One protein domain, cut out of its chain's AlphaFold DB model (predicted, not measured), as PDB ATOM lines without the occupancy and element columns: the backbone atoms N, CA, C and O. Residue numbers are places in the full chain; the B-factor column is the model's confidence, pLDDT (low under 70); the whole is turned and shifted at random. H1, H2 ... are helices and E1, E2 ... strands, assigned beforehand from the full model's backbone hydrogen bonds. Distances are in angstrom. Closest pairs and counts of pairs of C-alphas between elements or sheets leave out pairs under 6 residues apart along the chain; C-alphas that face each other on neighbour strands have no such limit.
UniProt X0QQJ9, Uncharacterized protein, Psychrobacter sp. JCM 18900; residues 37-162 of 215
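This is residues 37 to 162 of the 215 residues of an uncharacterized protein of Psychrobacter sp. JCM 18900 (UniProt X0QQJ9). This body has little regular structure: three small two-strand sheets, E2 with E5, E3 with E6 and E1 with E4, lie among loops, and two short crosswise helices, H1 and H2, sit toward one end. The printed part has 126 residues, with two named helices and six strands in the order E1 E2 E3 E4 H1 H2 E5 E6, holding only 33 residues, class mixed. It is only just compact, close to loose: radius of gyration of the C-alphas 16.3 A, spans 47 by 37 by 21 A.

The strands are E2 (56 to 58), E5 (133 to 135), E3 (70 to 72), E6 (138 to 140), E1 (47 to 49) and E4 (78 to 80). H2, residues 112 to 119, is 10.6 A long; H1, residues 96 to 102, 9.9 A. C-alpha 47 is at (250.021, 178.632, 251.420), C-alpha 140 at (243.414, 170.699, 258.001).

E2 and E5 are antiparallel at 156 degrees, N 57 and O 134 2.9 A apart. E5 runs on into E6 at 41 degrees. E6 and E3 are parallel, N 139 to O 70 2.8 A; E1 and E4 likewise, N 79 to O 47 2.8 A. H1 and H2 touch, about perpendicular at 80 degrees, closest at the C-alphas of Ala 96 and Lys 115, 5.4 A; in both, every O i to N i+4 pair is within hydrogen-bond range.

The farthest C-alphas, Gly 104 and Gly 146, are 48.8 A apart. The printed part has no cut. Links E2 to E3, E4 to H1 and H2 to E5 are long. Residues 160 to 162 have pLDDT under 70.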
ATOM      1  N   GLN A  37     254.017 176.640 249.708       97.69
ATOM      2  CA  GLN A  37     254.111 177.837 250.539       97.69
ATOM      3  C   GLN A  37     254.910 178.909 249.790       97.69
ATOM      4  O   GLN A  37     255.964 178.620 249.220       97.69
ATOM      5  N   LEU A  38     254.405 180.140 249.757       95.56
ATOM      6  CA  LEU A  38     255.025 181.236 249.016       95.56
ATOM      7  C   LEU A  38     256.210 181.821 249.793       95.56
ATOM      8  O   LEU A  38     256.073 182.251 250.937       95.56
ATOM      9  N   SER A  39     257.382 181.889 249.160       95.38
ATOM     10  CA  SER A  39     258.614 182.416 249.767       95.38
ATOM     11  C   SER A  39     258.857 183.911 249.511       95.38
ATOM     12  O   SER A  39     259.723 184.515 250.149       95.38
ATOM     13  N   SER A  40     258.112 184.520 248.588       93.50
ATOM     14  CA  SER A  40     258.287 185.903 248.125       93.50
ATOM     15  C   SER A  40     256.978 186.492 247.590       93.50
ATOM     16  O   SER A  40     256.006 185.767 247.404       93.50
ATOM     17  N   GLY A  41     256.977 187.798 247.304       91.69
ATOM     18  CA  GLY A  41     255.807 188.523 246.804       91.69
ATOM     19  C   GLY A  41     254.882 189.012 247.917       91.69
ATOM     20  O   GLY A  41     255.192 188.880 249.101       91.69
ATOM     21  N   GLU A  42     253.749 189.586 247.519       87.75
ATOM     22  CA  GLU A  42     252.742 190.160 248.424       87.75
ATOM     23  C   GLU A  42     252.189 189.134 249.423       87.75
ATOM     24  O   GLU A  42     252.000 189.435 250.596       87.75
ATOM     25  N   TYR A  43     252.037 187.886 248.978       91.38
ATOM     26  CA  TYR A  43     251.485 186.780 249.762       91.38
ATOM     27  C   TYR A  43     252.547 185.896 250.426       91.38
ATOM     28  O   TYR A  43     252.290 184.729 250.733       91.38
ATOM     29  N   LYS A  44     253.765 186.413 250.628       92.94
ATOM     30  CA  LYS A  44     254.853 185.663 251.268       92.94
ATOM     31  C   LYS A  44     254.408 185.090 252.621       92.94
ATOM     32  O   LYS A  44     253.923 185.812 253.483       92.94
ATOM     33  N   GLY A  45     254.661 183.800 252.825       92.38
ATOM     34  CA  GLY A  45     254.305 183.057 254.034       92.38
ATOM     35  C   GLY A  45     252.963 182.330 253.944       92.38
ATOM     36  O   GLY A  45     252.783 181.337 254.653       92.38
ATOM     37  N   ASN A  46     252.069 182.748 253.042       94.81
ATOM     38  CA  ASN A  46     250.813 182.049 252.796       94.81
ATOM     39  C   ASN A  46     251.065 180.725 252.074       94.81
ATOM     40  O   ASN A  46     251.995 180.585 251.273       94.81
ATOM     41  N   TYR A  47     250.182 179.766 252.315       97.69
ATOM     42  CA  TYR A  47     250.021 178.632 251.420       97.69
ATOM     43  C   TYR A  47     249.270 179.073 250.169       97.69
ATOM     44  O   TYR A  47     248.440 179.977 250.225       97.69
ATOM     45  N   TYR A  48     249.546 178.433 249.046       98.06
ATOM     46  CA  TYR A  48     248.955 178.772 247.766       98.06
ATOM     47  C   TYR A  48     248.535 177.512 247.016       98.06
ATOM     48  O   TYR A  48     249.304 176.550 246.937       98.06
ATOM     49  N   VAL A  49     247.316 177.525 246.476       98.06
ATOM     50  CA  VAL A  49     246.733 176.423 245.706       98.06
ATOM     51  C   VAL A  49     246.246 176.957 244.348       98.06
ATOM     52  O   VAL A  49     245.217 177.639 244.301       98.06
ATOM     53  N   PRO A  50     246.962 176.664 243.247       97.88
ATOM     54  CA  PRO A  50     246.555 177.078 241.903       97.88
ATOM     55  C   PRO A  50     245.372 176.251 241.375       97.88
ATOM     56  O   PRO A  50     245.099 175.163 241.886       97.88
ATOM     57  N   SER A  51     244.708 176.719 240.312       97.50
ATOM     58  CA  SER A  51     243.652 175.990 239.587       97.50
ATOM     59  C   SER A  51     244.225 175.240 238.380       97.50
ATOM     60  O   SER A  51     244.141 175.681 237.235       97.50
ATOM     61  N   THR A  52     244.818 174.078 238.630       97.81
ATOM     62  CA  THR A  52     245.408 173.205 237.605       97.81
ATOM     63  C   THR A  52     244.591 171.935 237.424       97.81
ATOM     64  O   THR A  52     243.736 171.625 238.243       97.81
ATOM     65  N   LEU A  53     244.885 171.155 236.382       97.44
ATOM     66  CA  LEU A  53     244.215 169.869 236.156       97.44
ATOM     67  C   LEU A  53     244.403 168.871 237.311       97.44
ATOM     68  O   LEU A  53     243.555 168.001 237.482       97.44
ATOM     69  N   ASP A  54     245.468 169.022 238.102       97.00
ATOM     70  CA  ASP A  54     245.772 168.150 239.241       97.00
ATOM     71  C   ASP A  54     245.165 168.656 240.558       97.00
ATOM     72  O   ASP A  54     245.149 167.938 241.556       97.00
ATOM     73  N   THR A  55     244.677 169.899 240.585       97.75
ATOM     74  CA  THR A  55     244.193 170.564 241.804       97.75
ATOM     75  C   THR A  55     242.729 170.974 241.737       97.75
ATOM     76  O   THR A  55     242.241 171.619 242.666       97.75
ATOM     77  N   ILE A  56     242.026 170.613 240.661       97.44
ATOM     78  CA  ILE A  56     240.601 170.888 240.492       97.44
ATOM     79  C   ILE A  56     239.785 169.604 240.366       97.44
ATOM     80  O   ILE A  56     240.222 168.607 239.792       97.44
ATOM     81  N   THR A  57     238.532 169.681 240.793       96.12
ATOM     82  CA  THR A  57     237.459 168.792 240.350       96.12
ATOM     83  C   THR A  57     236.439 169.583 239.538       96.12
ATOM     84  O   THR A  57     236.281 170.793 239.714       96.12
ATOM     85  N   TRP A  58     235.735 168.908 238.628       97.06
ATOM     86  CA  TRP A  58     234.657 169.516 237.853       97.06
ATOM     87  C   TRP A  58     233.336 168.839 238.194       97.06
ATOM     88  O   TRP A  58     233.158 167.646 237.974       97.06
ATOM     89  N   GLY A  59     232.431 169.613 238.782       96.00
ATOM     90  CA  GLY A  59     231.035 169.257 238.995       96.00
ATOM     91  C   GLY A  59     230.714 168.482 240.256       96.00
ATOM     92  O   GLY A  59     229.537 168.285 240.563       96.00
ATOM     93  N   TYR A  60     231.733 168.151 241.041       92.00
ATOM     94  CA  TYR A  60     231.598 167.449 242.307       92.00
ATOM     95  C   TYR A  60     232.336 168.192 243.411       92.00
ATOM     96  O   TYR A  60     233.480 168.616 243.237       92.00
ATOM     97  N   LEU A  61     231.683 168.306 244.569       93.00
ATOM     98  CA  LEU A  61     232.378 168.679 245.792       93.00
ATOM     99  C   LEU A  61     233.221 167.490 246.272       93.00
ATOM    100  O   LEU A  61     232.758 166.347 246.181       93.00
ATOM    101  N   PRO A  62     234.425 167.741 246.811       91.06
ATOM    102  CA  PRO A  62     235.205 166.709 247.472       91.06
ATOM    103  C   PRO A  62     234.391 166.011 248.566       91.06
ATOM    104  O   PRO A  62     233.627 166.645 249.296       91.06
ATOM    105  N   ASN A  63     234.558 164.698 248.672       91.00
ATOM    106  CA  ASN A  63     233.943 163.878 249.710       91.00
ATOM    107  C   ASN A  63     235.027 163.286 250.628       91.00
ATOM    108  O   ASN A  63     236.204 163.611 250.496       91.00
ATOM    109  N   ARG A  64     234.631 162.414 251.564       90.00
ATOM    110  CA  ARG A  64     235.546 161.788 252.534       90.00
ATOM    111  C   ARG A  64     236.713 161.031 251.889       90.00
ATOM    112  O   ARG A  64     237.765 160.930 252.507       90.00
ATOM    113  N   ASP A  65     236.526 160.507 250.683       90.81
ATOM    114  CA  ASP A  65     237.515 159.672 250.002       90.81
ATOM    115  C   ASP A  65     238.409 160.503 249.056       90.81
ATOM    116  O   ASP A  65     239.314 159.971 248.411       90.81
ATOM    117  N   ALA A  66     238.177 161.820 248.964       93.44
ATOM    118  CA  ALA A  66     238.993 162.722 248.165       93.44
ATOM    119  C   ALA A  66     240.370 162.933 248.812       93.44
ATOM    120  O   ALA A  66     240.481 163.288 249.984       93.44
ATOM    121  N   SER A  67     241.429 162.756 248.021       96.00
ATOM    122  CA  SER A  67     242.793 163.040 248.471       96.00
ATOM    123  C   SER A  67     243.042 164.553 248.519       96.00
ATOM    124  O   SER A  67     242.681 165.249 247.567       96.00
ATOM    125  N   PRO A  68     243.654 165.084 249.592       97.62
ATOM    126  CA  PRO A  68     243.982 166.497 249.674       97.62
ATOM    127  C   PRO A  68     245.131 166.851 248.728       97.62
ATOM    128  O   PRO A  68     246.116 166.124 248.623       97.62
ATOM    129  N   VAL A  69     245.037 168.016 248.089       98.19
ATOM    130  CA  VAL A  69     246.117 168.570 247.252       98.19
ATOM    131  C   VAL A  69     247.214 169.222 248.100       98.19
ATOM    132  O   VAL A  69     248.323 169.457 247.626       98.19
ATOM    133  N   MET A  70     246.897 169.546 249.357       97.50
ATOM    134  CA  MET A  70     247.798 170.133 250.345       97.50
ATOM    135  C   MET A  70     247.241 169.920 251.757       97.50
ATOM    136  O   MET A  70     246.025 169.946 251.945       97.50
ATOM    137  N   SER A  71     248.124 169.809 252.750       97.94
ATOM    138  CA  SER A  71     247.759 169.758 254.170       97.94
ATOM    139  C   SER A  71     248.354 170.933 254.944       97.94
ATOM    140  O   SER A  71     249.571 171.134 254.937       97.94
ATOM    141  N   VAL A  72     247.522 171.666 255.681       97.69
ATOM    142  CA  VAL A  72     247.915 172.851 256.463       97.69
ATOM    143  C   VAL A  72     247.511 172.708 257.929       97.69
ATOM    144  O   VAL A  72     246.654 171.901 258.273       97.69
ATOM    145  N   THR A  73     248.134 173.468 258.827       97.25
ATOM    146  CA  THR A  73     247.739 173.503 260.248       97.25
ATOM    147  C   THR A  73     246.626 174.522 260.487       97.25
ATOM    148  O   THR A  73     246.487 175.483 259.726       97.25
ATOM    149  N   SER A  74     245.857 174.361 261.569       97.31
ATOM    150  CA  SER A  74     244.909 175.394 262.013       97.31
ATOM    151  C   SER A  74     245.604 176.756 262.175       97.31
ATOM    152  O   SER A  74     246.762 176.820 262.589       97.31
ATOM    153  N   GLY A  75     244.913 177.837 261.802       96.25
ATOM    154  CA  GLY A  75     245.454 179.202 261.791       96.25
ATOM    155  C   GLY A  75     246.276 179.575 260.549       96.25
ATOM    156  O   GLY A  75     246.721 180.715 260.448       96.25
ATOM    157  N   SER A  76     246.469 178.655 259.599       97.25
ATOM    158  CA  SER A  76     247.160 178.958 258.338       97.25
ATOM    159  C   SER A  76     246.351 179.902 257.444       97.25
ATOM    160  O   SER A  76     245.127 179.802 257.373       97.25
ATOM    161  N   VAL A  77     247.051 180.755 256.693       97.62
ATOM    162  CA  VAL A  77     246.468 181.554 255.605       97.62
ATOM    163  C   VAL A  77     246.729 180.849 254.278       97.62
ATOM    164  O   VAL A  77     247.869 180.483 253.983       97.62
ATOM    165  N   VAL A  78     245.672 180.655 253.488       97.62
ATOM    166  CA  VAL A  78     245.736 179.975 252.189       97.62
ATOM    167  C   VAL A  78     245.145 180.877 251.107       97.62
ATOM    168  O   VAL A  78     244.009 181.333 251.228       97.62
ATOM    169  N   THR A  79     245.910 181.112 250.046       96.69
ATOM    170  CA  THR A  79     245.484 181.799 248.825       96.69
ATOM    171  C   THR A  79     245.080 180.753 247.784       96.69
ATOM    172  O   THR A  79     245.861 179.858 247.467       96.69
ATOM    173  N   PHE A  80     243.868 180.859 247.244       96.88
ATOM    174  CA  PHE A  80     243.361 179.961 246.205       96.88
ATOM    175  C   PHE A  80     243.149 180.718 244.904       96.88
ATOM    176  O   PHE A  80     242.499 181.765 244.907       96.88
ATOM    177  N   ASP A  81     243.578 180.124 243.796       96.38
ATOM    178  CA  ASP A  81     243.037 180.503 242.495       96.38
ATOM    179  C   ASP A  81     241.726 179.766 242.252       96.38
ATOM    180  O   ASP A  81     241.554 178.608 242.648       96.38
ATOM    181  N   THR A  82     240.802 180.430 241.561       95.44
ATOM    182  CA  THR A  82     239.506 179.855 241.193       95.44
ATOM    183  C   THR A  82     239.167 180.193 239.750       95.44
ATOM    184  O   THR A  82     239.471 181.284 239.264       95.44
ATOM    185  N   VAL A  83     238.498 179.262 239.072       94.81
ATOM    186  CA  VAL A  83     238.087 179.419 237.675       94.81
ATOM    187  C   VAL A  83     236.575 179.317 237.586       94.81
ATOM    188  O   VAL A  83     235.966 178.364 238.070       94.81
ATOM    189  N   SER A  84     235.950 180.311 236.956       92.94
ATOM    190  CA  SER A  84     234.521 180.244 236.651       92.94
ATOM    191  C   SER A  84     234.253 179.151 235.618       92.94
ATOM    192  O   SER A  84     235.010 178.990 234.667       92.94
ATOM    193  N   HIS A  85     233.128 178.453 235.756       92.19
ATOM    194  CA  HIS A  85     232.666 177.490 234.755       92.19
ATOM    195  C   HIS A  85     232.178 178.144 233.454       92.19
ATOM    196  O   HIS A  85     231.926 177.466 232.459       92.19
ATOM    197  N   GLU A  86     232.017 179.465 233.446       90.88
ATOM    198  CA  GLU A  86     231.639 180.194 232.244       90.88
ATOM    199  C   GLU A  86     232.742 180.122 231.177       90.88
ATOM    200  O   GLU A  86     233.915 180.366 231.435       90.88
ATOM    201  N   GLY A  87     232.341 179.833 229.947       91.06
ATOM    202  CA  GLY A  87     233.195 179.530 228.808       91.06
ATOM    203  C   GLY A  87     233.729 178.100 228.795       91.06
ATOM    204  O   GLY A  87     234.340 177.711 227.801       91.06
ATOM    205  N   LEU A  88     233.507 177.318 229.859       95.56
ATOM    206  CA  LEU A  88     234.036 175.961 229.987       95.56
ATOM    207  C   LEU A  88     233.000 174.888 229.632       95.56
ATOM    208  O   LEU A  88     233.388 173.832 229.145       95.56
ATOM    209  N   LEU A  89     231.710 175.143 229.847       95.19
ATOM    210  CA  LEU A  89     230.658 174.133 229.696       95.19
ATOM    211  C   LEU A  89     230.424 173.692 228.241       95.19
ATOM    212  O   LEU A  89     230.651 174.432 227.279       95.19
ATOM    213  N   GLU A  90     229.914 172.473 228.081       95.19
ATOM    214  CA  GLU A  90     229.628 171.825 226.799       95.19
ATOM    215  C   GLU A  90     228.610 172.611 225.965       95.19
ATOM    216  O   GLU A  90     228.826 172.823 224.771       95.19
ATOM    217  N   ASP A  91     227.548 173.128 226.589       93.94
ATOM    218  CA  ASP A  91     226.530 173.953 225.923       93.94
ATOM    219  C   ASP A  91     227.055 175.329 225.473       93.94
ATOM    220  O   ASP A  91     226.412 176.027 224.686       93.94
ATOM    221  N   GLN A  92     228.238 175.715 225.950       93.81
ATOM    222  CA  GLN A  92     228.968 176.922 225.565       93.81
ATOM    223  C   GLN A  92     230.071 176.627 224.534       93.81
ATOM    224  O   GLN A  92     230.758 177.543 224.075       93.81
ATOM    225  N   GLY A  93     230.207 175.361 224.133       95.38
ATOM    226  CA  GLY A  93     231.169 174.877 223.150       95.38
ATOM    227  C   GLY A  93     232.461 174.323 223.743       95.38
ATOM    228  O   GLY A  93     233.323 173.931 222.960       95.38
ATOM    229  N   ARG A  94     232.604 174.291 225.079       95.81
ATOM    230  CA  ARG A  94     233.779 173.757 225.789       95.81
ATOM    231  C   ARG A  94     235.108 174.260 225.216       95.81
ATOM    232  O   ARG A  94     236.065 173.520 225.019       95.81
ATOM    233  N   ASP A  95     235.150 175.551 224.920       97.19
ATOM    234  CA  ASP A  95     236.312 176.247 224.380       97.19
ATOM    235  C   ASP A  95     236.289 177.675 224.917       97.19
ATOM    236  O   ASP A  95     235.600 178.555 224.386       97.19
ATOM    237  N   ALA A  96     237.051 177.902 225.987       95.56
ATOM    238  CA  ALA A  96     237.064 179.185 226.674       95.56
ATOM    239  C   ALA A  96     237.532 180.307 225.737       95.56
ATOM    240  O   ALA A  96     236.959 181.400 225.727       95.56
ATOM    241  N   ALA A  97     238.538 180.033 224.899       95.62
ATOM    242  CA  ALA A  97     239.083 181.023 223.982       95.62
ATOM    243  C   ALA A  97     238.028 181.462 222.963       95.62
ATOM    244  O   ALA A  97     237.781 182.659 222.796       95.62
ATOM    245  N   LYS A  98     237.369 180.504 222.305       96.56
ATOM    246  CA  LYS A  98     236.312 180.785 221.329       96.56
ATOM    247  C   LYS A  98     235.108 181.458 221.982       96.56
ATOM    248  O   LYS A  98     234.597 182.437 221.432       96.56
ATOM    249  N   TYR A  99     234.685 180.982 223.154       95.00
ATOM    250  CA  TYR A  99     233.551 181.541 223.881       95.00
ATOM    251  C   TYR A  99     233.769 183.018 224.200       95.00
ATOM    252  O   TYR A  99     232.995 183.867 223.755       95.00
ATOM    253  N   PHE A 100     234.852 183.356 224.900       92.00
ATOM    254  CA  PHE A 100     235.102 184.731 225.323       92.00
ATOM    255  C   PHE A 100     235.430 185.655 224.142       92.00
ATOM    256  O   PHE A 100     234.945 186.790 224.112       92.00
ATOM    257  N   LYS A 101     236.133 185.180 223.104       94.00
ATOM    258  CA  LYS A 101     236.327 185.958 221.864       94.00
ATOM    259  C   LYS A 101     235.004 186.311 221.191       94.00
ATOM    260  O   LYS A 101     234.832 187.454 220.775       94.00
ATOM    261  N   SER A 102     234.033 185.391 221.166       92.12
ATOM    262  CA  SER A 102     232.688 185.675 220.634       92.12
ATOM    263  C   SER A 102     231.948 186.781 221.404       92.12
ATOM    264  O   SER A 102     231.004 187.373 220.887       92.12
ATOM    265  N   LYS A 103     232.387 187.084 222.635       88.88
ATOM    266  CA  LYS A 103     231.877 188.173 223.482       88.88
ATOM    267  C   LYS A 103     232.742 189.442 223.427       88.88
ATOM    268  O   LYS A 103     232.541 190.349 224.231       88.88
ATOM    269  N   GLY A 104     233.705 189.523 222.505       89.44
ATOM    270  CA  GLY A 104     234.578 190.692 222.333       89.44
ATOM    271  C   GLY A 104     235.710 190.798 223.361       89.44
ATOM    272  O   GLY A 104     236.192 191.898 223.647       89.44
ATOM    273  N   VAL A 105     236.120 189.677 223.958       86.44
ATOM    274  CA  VAL A 105     237.255 189.613 224.888       86.44
ATOM    275  C   VAL A 105     238.537 189.367 224.099       86.44
ATOM    276  O   VAL A 105     238.590 188.466 223.260       86.44
ATOM    277  N   LYS A 106     239.570 190.175 224.358       88.56
ATOM    278  CA  LYS A 106     240.907 189.963 223.785       88.56
ATOM    279  C   LYS A 106     241.520 188.690 224.368       88.56
ATOM    280  O   LYS A 106     241.267 188.384 225.525       88.56
ATOM    281  N   ASP A 107     242.334 187.978 223.591       89.06
ATOM    282  CA  ASP A 107     242.913 186.695 224.023       89.06
ATOM    283  C   ASP A 107     243.728 186.804 225.321       89.06
ATOM    284  O   ASP A 107     243.600 185.946 226.195       89.06
ATOM    285  N   ASP A 108     244.464 187.908 225.477       88.69
ATOM    286  CA  ASP A 108     245.282 188.220 226.657       88.69
ATOM    287  C   ASP A 108     244.448 188.443 227.929       88.69
ATOM    288  O   ASP A 108     244.973 188.389 229.038       88.69
ATOM    289  N   PHE A 109     243.139 188.675 227.777       88.31
ATOM    290  CA  PHE A 109     242.181 188.814 228.876       88.31
ATOM    291  C   PHE A 109     241.452 187.518 229.236       88.31
ATOM    292  O   PHE A 109     240.580 187.524 230.106       88.31
ATOM    293  N   ILE A 110     241.792 186.414 228.572       89.56
ATOM    294  CA  ILE A 110     241.232 185.090 228.832       89.56
ATOM    295  C   ILE A 110     242.253 184.297 229.642       89.56
ATOM    296  O   ILE A 110     243.386 184.117 229.199       89.56
ATOM    297  N   LEU A 111     241.814 183.810 230.800       92.62
ATOM    298  CA  LEU A 111     242.610 183.019 231.735       92.62
ATOM    299  C   LEU A 111     243.230 181.783 231.060       92.62
ATOM    300  O   LEU A 111     242.562 181.076 230.295       92.62
ATOM    301  N   ASP A 112     244.508 181.523 231.330       94.44
ATOM    302  CA  ASP A 112     245.255 180.438 230.679       94.44
ATOM    303  C   ASP A 112     244.806 179.073 231.203       94.44
ATOM    304  O   ASP A 112     244.686 178.108 230.448       94.44
ATOM    305  N   GLU A 113     244.461 179.006 232.481       95.12
ATOM    306  CA  GLU A 113     243.868 177.858 233.143       95.12
ATOM    307  C   GLU A 113     242.491 177.515 232.554       95.12
ATOM    308  O   GLU A 113     242.230 176.351 232.266       95.12
ATOM    309  N   ALA A 114     241.657 178.502 232.200       96.06
ATOM    310  CA  ALA A 114     240.392 178.253 231.496       96.06
ATOM    311  C   ALA A 114     240.620 177.633 230.100       96.06
ATOM    312  O   ALA A 114     239.937 176.679 229.703       96.06
ATOM    313  N   LYS A 115     241.619 178.134 229.355       96.56
ATOM    314  CA  LYS A 115     242.036 177.551 228.065       96.56
ATOM    315  C   LYS A 115     242.587 176.133 228.251       96.56
ATOM    316  O   LYS A 115     242.329 175.265 227.423       96.56
ATOM    317  N   THR A 116     243.336 175.897 229.323       97.56
ATOM    318  CA  THR A 116     243.945 174.597 229.636       97.56
ATOM    319  C   THR A 116     242.884 173.563 230.000       97.56
ATOM    320  O   THR A 116     242.871 172.476 229.425       97.56
ATOM    321  N   ILE A 117     241.940 173.918 230.875       97.44
ATOM    322  CA  ILE A 117     240.835 173.053 231.304       97.44
ATOM    323  C   ILE A 117     239.987 172.628 230.105       97.44
ATOM    324  O   ILE A 117     239.775 171.432 229.900       97.44
ATOM    325  N   THR A 118     239.571 173.579 229.263       97.31
ATOM    326  CA  THR A 118     238.731 173.284 228.086       97.31
ATOM    327  C   THR A 118     239.418 172.418 227.033       97.31
ATOM    328  O   THR A 118     238.761 171.594 226.401       97.31
ATOM    329  N   LYS A 119     240.744 172.531 226.882       97.38
ATOM    330  CA  LYS A 119     241.545 171.695 225.967       97.38
ATOM    331  C   LYS A 119     241.935 170.333 226.548       97.38
ATOM    332  O   LYS A 119     242.485 169.498 225.829       97.38
ATOM    333  N   SER A 120     241.704 170.108 227.839       97.44
ATOM    334  CA  SER A 120     242.086 168.872 228.517       97.44
ATOM    335  C   SER A 120     241.108 167.721 228.246       97.44
ATOM    336  O   SER A 120     239.987 167.909 227.771       97.44
ATOM    337  N   LYS A 121     241.522 166.505 228.621       95.69
ATOM    338  CA  LYS A 121     240.665 165.306 228.624       95.69
ATOM    339  C   LYS A 121     239.863 165.136 229.926       95.69
ATOM    340  O   LYS A 121     239.276 164.072 230.122       95.69
ATOM    341  N   LEU A 122     239.867 166.130 230.822       95.94
ATOM    342  CA  LEU A 122     239.143 166.078 232.095       95.94
ATOM    343  C   LEU A 122     237.655 165.834 231.828       95.94
ATOM    344  O   LEU A 122     237.024 166.613 231.127       95.94
ATOM    345  N   LYS A 123     237.080 164.742 232.324       94.31
ATOM    346  CA  LYS A 123     235.682 164.412 232.016       94.31
ATOM    347  C   LYS A 123     234.731 165.330 232.783       94.31
ATOM    348  O   LYS A 123     234.982 165.631 233.942       94.31
ATOM    349  N   HIS A 124     233.659 165.734 232.114       96.56
ATOM    350  CA  HIS A 124     232.518 166.420 232.702       96.56
ATOM    351  C   HIS A 124     231.288 166.037 231.873       96.56
ATOM    352  O   HIS A 124     231.300 166.172 230.648       96.56
ATOM    353  N   ASP A 125     230.288 165.450 232.516       95.31
ATOM    354  CA  ASP A 125     228.998 165.110 231.921       95.31
ATOM    355  C   ASP A 125     228.027 166.259 232.197       95.31
ATOM    356  O   ASP A 125     227.515 166.391 233.303       95.31
ATOM    357  N   PHE A 126     227.767 167.090 231.187       94.25
ATOM    358  CA  PHE A 126     226.935 168.290 231.317       94.25
ATOM    359  C   PHE A 126     225.546 168.040 231.928       94.25
ATOM    360  O   PHE A 126     225.000 168.908 232.615       94.25
ATOM    361  N   ASP A 127     224.957 166.870 231.670       93.44
ATOM    362  CA  ASP A 127     223.604 166.555 232.116       93.44
ATOM    363  C   ASP A 127     223.581 166.020 233.555       93.44
ATOM    364  O   ASP A 127     222.591 166.219 234.273       93.44
ATOM    365  N   LYS A 128     224.658 165.351 233.989       95.31
ATOM    366  CA  LYS A 128     224.742 164.682 235.300       95.31
ATOM    367  C   LYS A 128     225.551 165.448 236.339       95.31
ATOM    368  O   LYS A 128     225.197 165.419 237.518       95.31
ATOM    369  N   ASP A 129     226.609 166.118 235.916       96.12
ATOM    370  CA  ASP A 129     227.573 166.770 236.789       96.12
ATOM    371  C   ASP A 129     227.126 168.209 237.105       96.12
ATOM    372  O   ASP A 129     226.354 168.848 236.381       96.12
ATOM    373  N   GLY A 130     227.584 168.750 238.238       95.00
ATOM    374  CA  GLY A 130     227.426 170.177 238.520       95.00
ATOM    375  C   GLY A 130     228.301 171.026 237.586       95.00
ATOM    376  O   GLY A 130     229.335 170.567 237.134       95.00
ATOM    377  N   PRO A 131     227.990 172.308 237.344       95.75
ATOM    378  CA  PRO A 131     228.765 173.084 236.375       95.75
ATOM    379  C   PRO A 131     230.142 173.520 236.898       95.75
ATOM    380  O   PRO A 131     230.992 173.910 236.110       95.75
ATOM    381  N   HIS A 132     230.362 173.520 238.215       96.62
ATOM    382  CA  HIS A 132     231.448 174.264 238.858       96.62
ATOM    383  C   HIS A 132     232.812 173.571 238.788       96.62
ATOM    384  O   HIS A 132     232.914 172.370 239.025       96.62
ATOM    385  N   ILE A 133     233.860 174.370 238.583       96.75
ATOM    386  CA  ILE A 133     235.242 173.998 238.894       96.75
ATOM    387  C   ILE A 133     235.482 174.258 240.383       96.75
ATOM    388  O   ILE A 133     235.140 175.330 240.887       96.75
ATOM    389  N   VAL A 134     236.044 173.282 241.089       97.12
ATOM    390  CA  VAL A 134     236.322 173.356 242.526       97.12
ATOM    391  C   VAL A 134     237.803 173.085 242.754       97.12
ATOM    392  O   VAL A 134     238.271 171.982 242.496       97.12
ATOM    393  N   THR A 135     238.534 174.083 243.246       98.00
ATOM    394  CA  THR A 135     239.957 173.961 243.592       98.00
ATOM    395  C   THR A 135     240.118 173.327 244.974       98.00
ATOM    396  O   THR A 135     239.532 173.807 245.947       98.00
ATOM    397  N   GLY A 136     240.925 172.271 245.086       96.44
ATOM    398  CA  GLY A 136     241.168 171.525 246.322       96.44
ATOM    399  C   GLY A 136     240.854 170.027 246.183       96.44
ATOM    400  O   GLY A 136     240.921 169.498 245.076       96.44
ATOM    401  N   PRO A 137     240.508 169.329 247.285       97.38
ATOM    402  CA  PRO A 137     240.391 169.824 248.664       97.38
ATOM    403  C   PRO A 137     241.754 170.071 249.325       97.38
ATOM    404  O   PRO A 137     242.768 169.538 248.886       97.38
ATOM    405  N   ILE A 138     241.767 170.823 250.427       97.12
ATOM    406  CA  ILE A 138     242.909 170.855 251.352       97.12
ATOM    407  C   ILE A 138     242.554 170.139 252.655       97.12
ATOM    408  O   ILE A 138     241.406 170.160 253.096       97.12
ATOM    409  N   GLU A 139     243.549 169.528 253.283       97.44
ATOM    410  CA  GLU A 139     243.436 168.937 254.613       97.44
ATOM    411  C   GLU A 139     243.809 169.969 255.684       97.44
ATOM    412  O   GLU A 139     244.824 170.663 255.575       97.44
ATOM    413  N   ILE A 140     243.026 170.019 256.763       97.69
ATOM    414  CA  ILE A 140     243.414 170.699 258.001       97.69
ATOM    415  C   ILE A 140     243.945 169.647 258.973       97.69
ATOM    416  O   ILE A 140     243.190 168.816 259.477       97.69
ATOM    417  N   LYS A 141     245.252 169.679 259.241       97.00
ATOM    418  CA  LYS A 141     245.935 168.699 260.092       97.00
ATOM    419  C   LYS A 141     245.289 168.637 261.472       97.00
ATOM    420  O   LYS A 141     245.191 169.650 262.163       97.00
ATOM    421  N   GLY A 142     244.910 167.426 261.869       96.06
ATOM    422  CA  GLY A 142     244.327 167.135 263.176       96.06
ATOM    423  C   GLY A 142     242.811 167.317 263.266       96.06
ATOM    424  O   GLY A 142     242.253 166.881 264.266       96.06
ATOM    425  N   ALA A 143     242.142 167.877 262.251       96.19
ATOM    426  CA  ALA A 143     240.684 168.016 262.257       96.19
ATOM    427  C   ALA A 143     239.988 166.643 262.283       96.19
ATOM    428  O   ALA A 143     240.355 165.739 261.529       96.19
ATOM    429  N   GLN A 144     238.981 166.492 263.140       95.88
ATOM    430  CA  GLN A 144     238.214 165.263 263.348       95.88
ATOM    431  C   GLN A 144     236.720 165.458 263.034       95.88
ATOM    432  O   GLN A 144     236.203 166.578 263.091       95.88
ATOM    433  N   PRO A 145     235.974 164.378 262.727       95.19
ATOM    434  CA  PRO A 145     234.521 164.445 262.612       95.19
ATOM    435  C   PRO A 145     233.875 165.026 263.880       95.19
ATOM    436  O   PRO A 145     234.082 164.516 264.977       95.19
ATOM    437  N   GLY A 146     233.065 166.072 263.711       96.81
ATOM    438  CA  GLY A 146     232.443 166.815 264.814       96.81
ATOM    439  C   GLY A 146     233.101 168.167 265.099       96.81
ATOM    440  O   GLY A 146     232.453 169.026 265.699       96.81
ATOM    441  N   ASP A 147     234.323 168.395 264.612       96.19
ATOM    442  CA  ASP A 147     234.970 169.704 264.682       96.19
ATOM    443  C   ASP A 147     234.263 170.734 263.791       96.19
ATOM    444  O   ASP A 147     233.636 170.412 262.775       96.19
ATOM    445  N   ILE A 148     234.400 172.010 264.155       97.38
ATOM    446  CA  ILE A 148     233.875 173.137 263.382       97.38
ATOM    447  C   ILE A 148     235.030 173.828 262.665       97.38
ATOM    448  O   ILE A 148     235.943 174.360 263.296       97.38
ATOM    449  N   LEU A 149     234.944 173.900 261.338       95.50
ATOM    450  CA  LEU A 149     235.858 174.705 260.540       95.50
ATOM    451  C   LEU A 149     235.369 176.160 260.486       95.50
ATOM    452  O   LEU A 149     234.345 176.459 259.872       95.50
ATOM    453  N   LYS A 150     236.126 177.082 261.090       97.19
ATOM    454  CA  LYS A 150     235.966 178.521 260.843       97.19
ATOM    455  C   LYS A 150     236.823 178.910 259.637       97.19
ATOM    456  O   LYS A 150     238.042 178.790 259.692       97.19
ATOM    457  N   VAL A 151     236.188 179.436 258.592       96.19
ATOM    458  CA  VAL A 151     236.871 180.034 257.435       96.19
ATOM    459  C   VAL A 151     236.662 181.542 257.463       96.19
ATOM    460  O   VAL A 151     235.536 182.013 257.625       96.19
ATOM    461  N   GLU A 152     237.745 182.294 257.305       97.19
ATOM    462  CA  GLU A 152     237.721 183.751 257.209       97.19
ATOM    463  C   GLU A 152     238.266 184.171 255.844       97.19
ATOM    464  O   GLU A 152     239.370 183.786 255.463       97.19
ATOM    465  N   VAL A 153     237.473 184.931 255.087       95.56
ATOM    466  CA  VAL A 153     237.880 185.448 253.776       95.56
ATOM    467  C   VAL A 153     238.593 186.777 253.995       95.56
ATOM    468  O   VAL A 153     237.949 187.784 254.276       95.56
ATOM    469  N   ILE A 154     239.925 186.756 253.901       94.56
ATOM    470  CA  ILE A 154     240.787 187.909 254.209       94.56
ATOM    471  C   ILE A 154     240.827 188.906 253.044       94.56
ATOM    472  O   ILE A 154     240.729 190.111 253.257       94.56
ATOM    473  N   ASN A 155     240.968 188.405 251.815       91.81
ATOM    474  CA  ASN A 155     241.007 189.209 250.597       91.81
ATOM    475  C   ASN A 155     240.348 188.442 249.438       91.81
ATOM    476  O   ASN A 155     240.304 187.210 249.450       91.81
ATOM    477  N   VAL A 156     239.841 189.170 248.442       91.31
ATOM    478  CA  VAL A 156     239.350 188.615 247.176       91.31
ATOM    479  C   VAL A 156     239.833 189.497 246.040       91.31
ATOM    480  O   VAL A 156     239.398 190.641 245.897       91.31
ATOM    481  N   GLU A 157     240.669 188.927 245.184       88.56
ATOM    482  CA  GLU A 157     241.141 189.589 243.977       88.56
ATOM    483  C   GLU A 157     240.468 189.018 242.739       88.56
ATOM    484  O   GLU A 157     240.149 187.832 242.644       88.56
ATOM    485  N   ARG A 158     240.222 189.887 241.761       82.12
ATOM    486  CA  ARG A 158     239.625 189.471 240.497       82.12
ATOM    487  C   ARG A 158     240.748 189.100 239.547       82.12
ATOM    488  O   ARG A 158     241.455 189.989 239.094       82.12
ATOM    489  N   ALA A 159     240.855 187.819 239.200       73.81
ATOM    490  CA  ALA A 159     241.857 187.356 238.242       73.81
ATOM    491  C   ALA A 159     241.665 187.982 236.852       73.81
ATOM    492  O   ALA A 159     242.627 188.374 236.194       73.81
ATOM    493  N   CYS A 160     240.410 188.152 236.421       60.78
ATOM    494  CA  CYS A 160     240.078 188.900 235.214       60.78
ATOM    495  C   CYS A 160     238.893 189.856 235.433       60.78
ATOM    496  O   CYS A 160     238.058 189.662 236.316       60.78
ATOM    497  N   ARG A 161     238.791 190.903 234.606       56.09
ATOM    498  CA  ARG A 161     237.784 191.980 234.722       56.09
ATOM    499  C   ARG A 161     236.341 191.543 234.434       56.09
ATOM    500  O   ARG A 161     235.423 192.364 234.441       56.09
ATOM    501  N   MET A 162     236.148 190.284 234.075       54.47
ATOM    502  CA  MET A 162     234.916 189.782 233.493       54.47
ATOM    503  C   MET A 162     234.048 189.133 234.566       54.47
ATOM    504  O   MET A 162     234.481 188.223 235.261       54.47
TER     505      MET A 162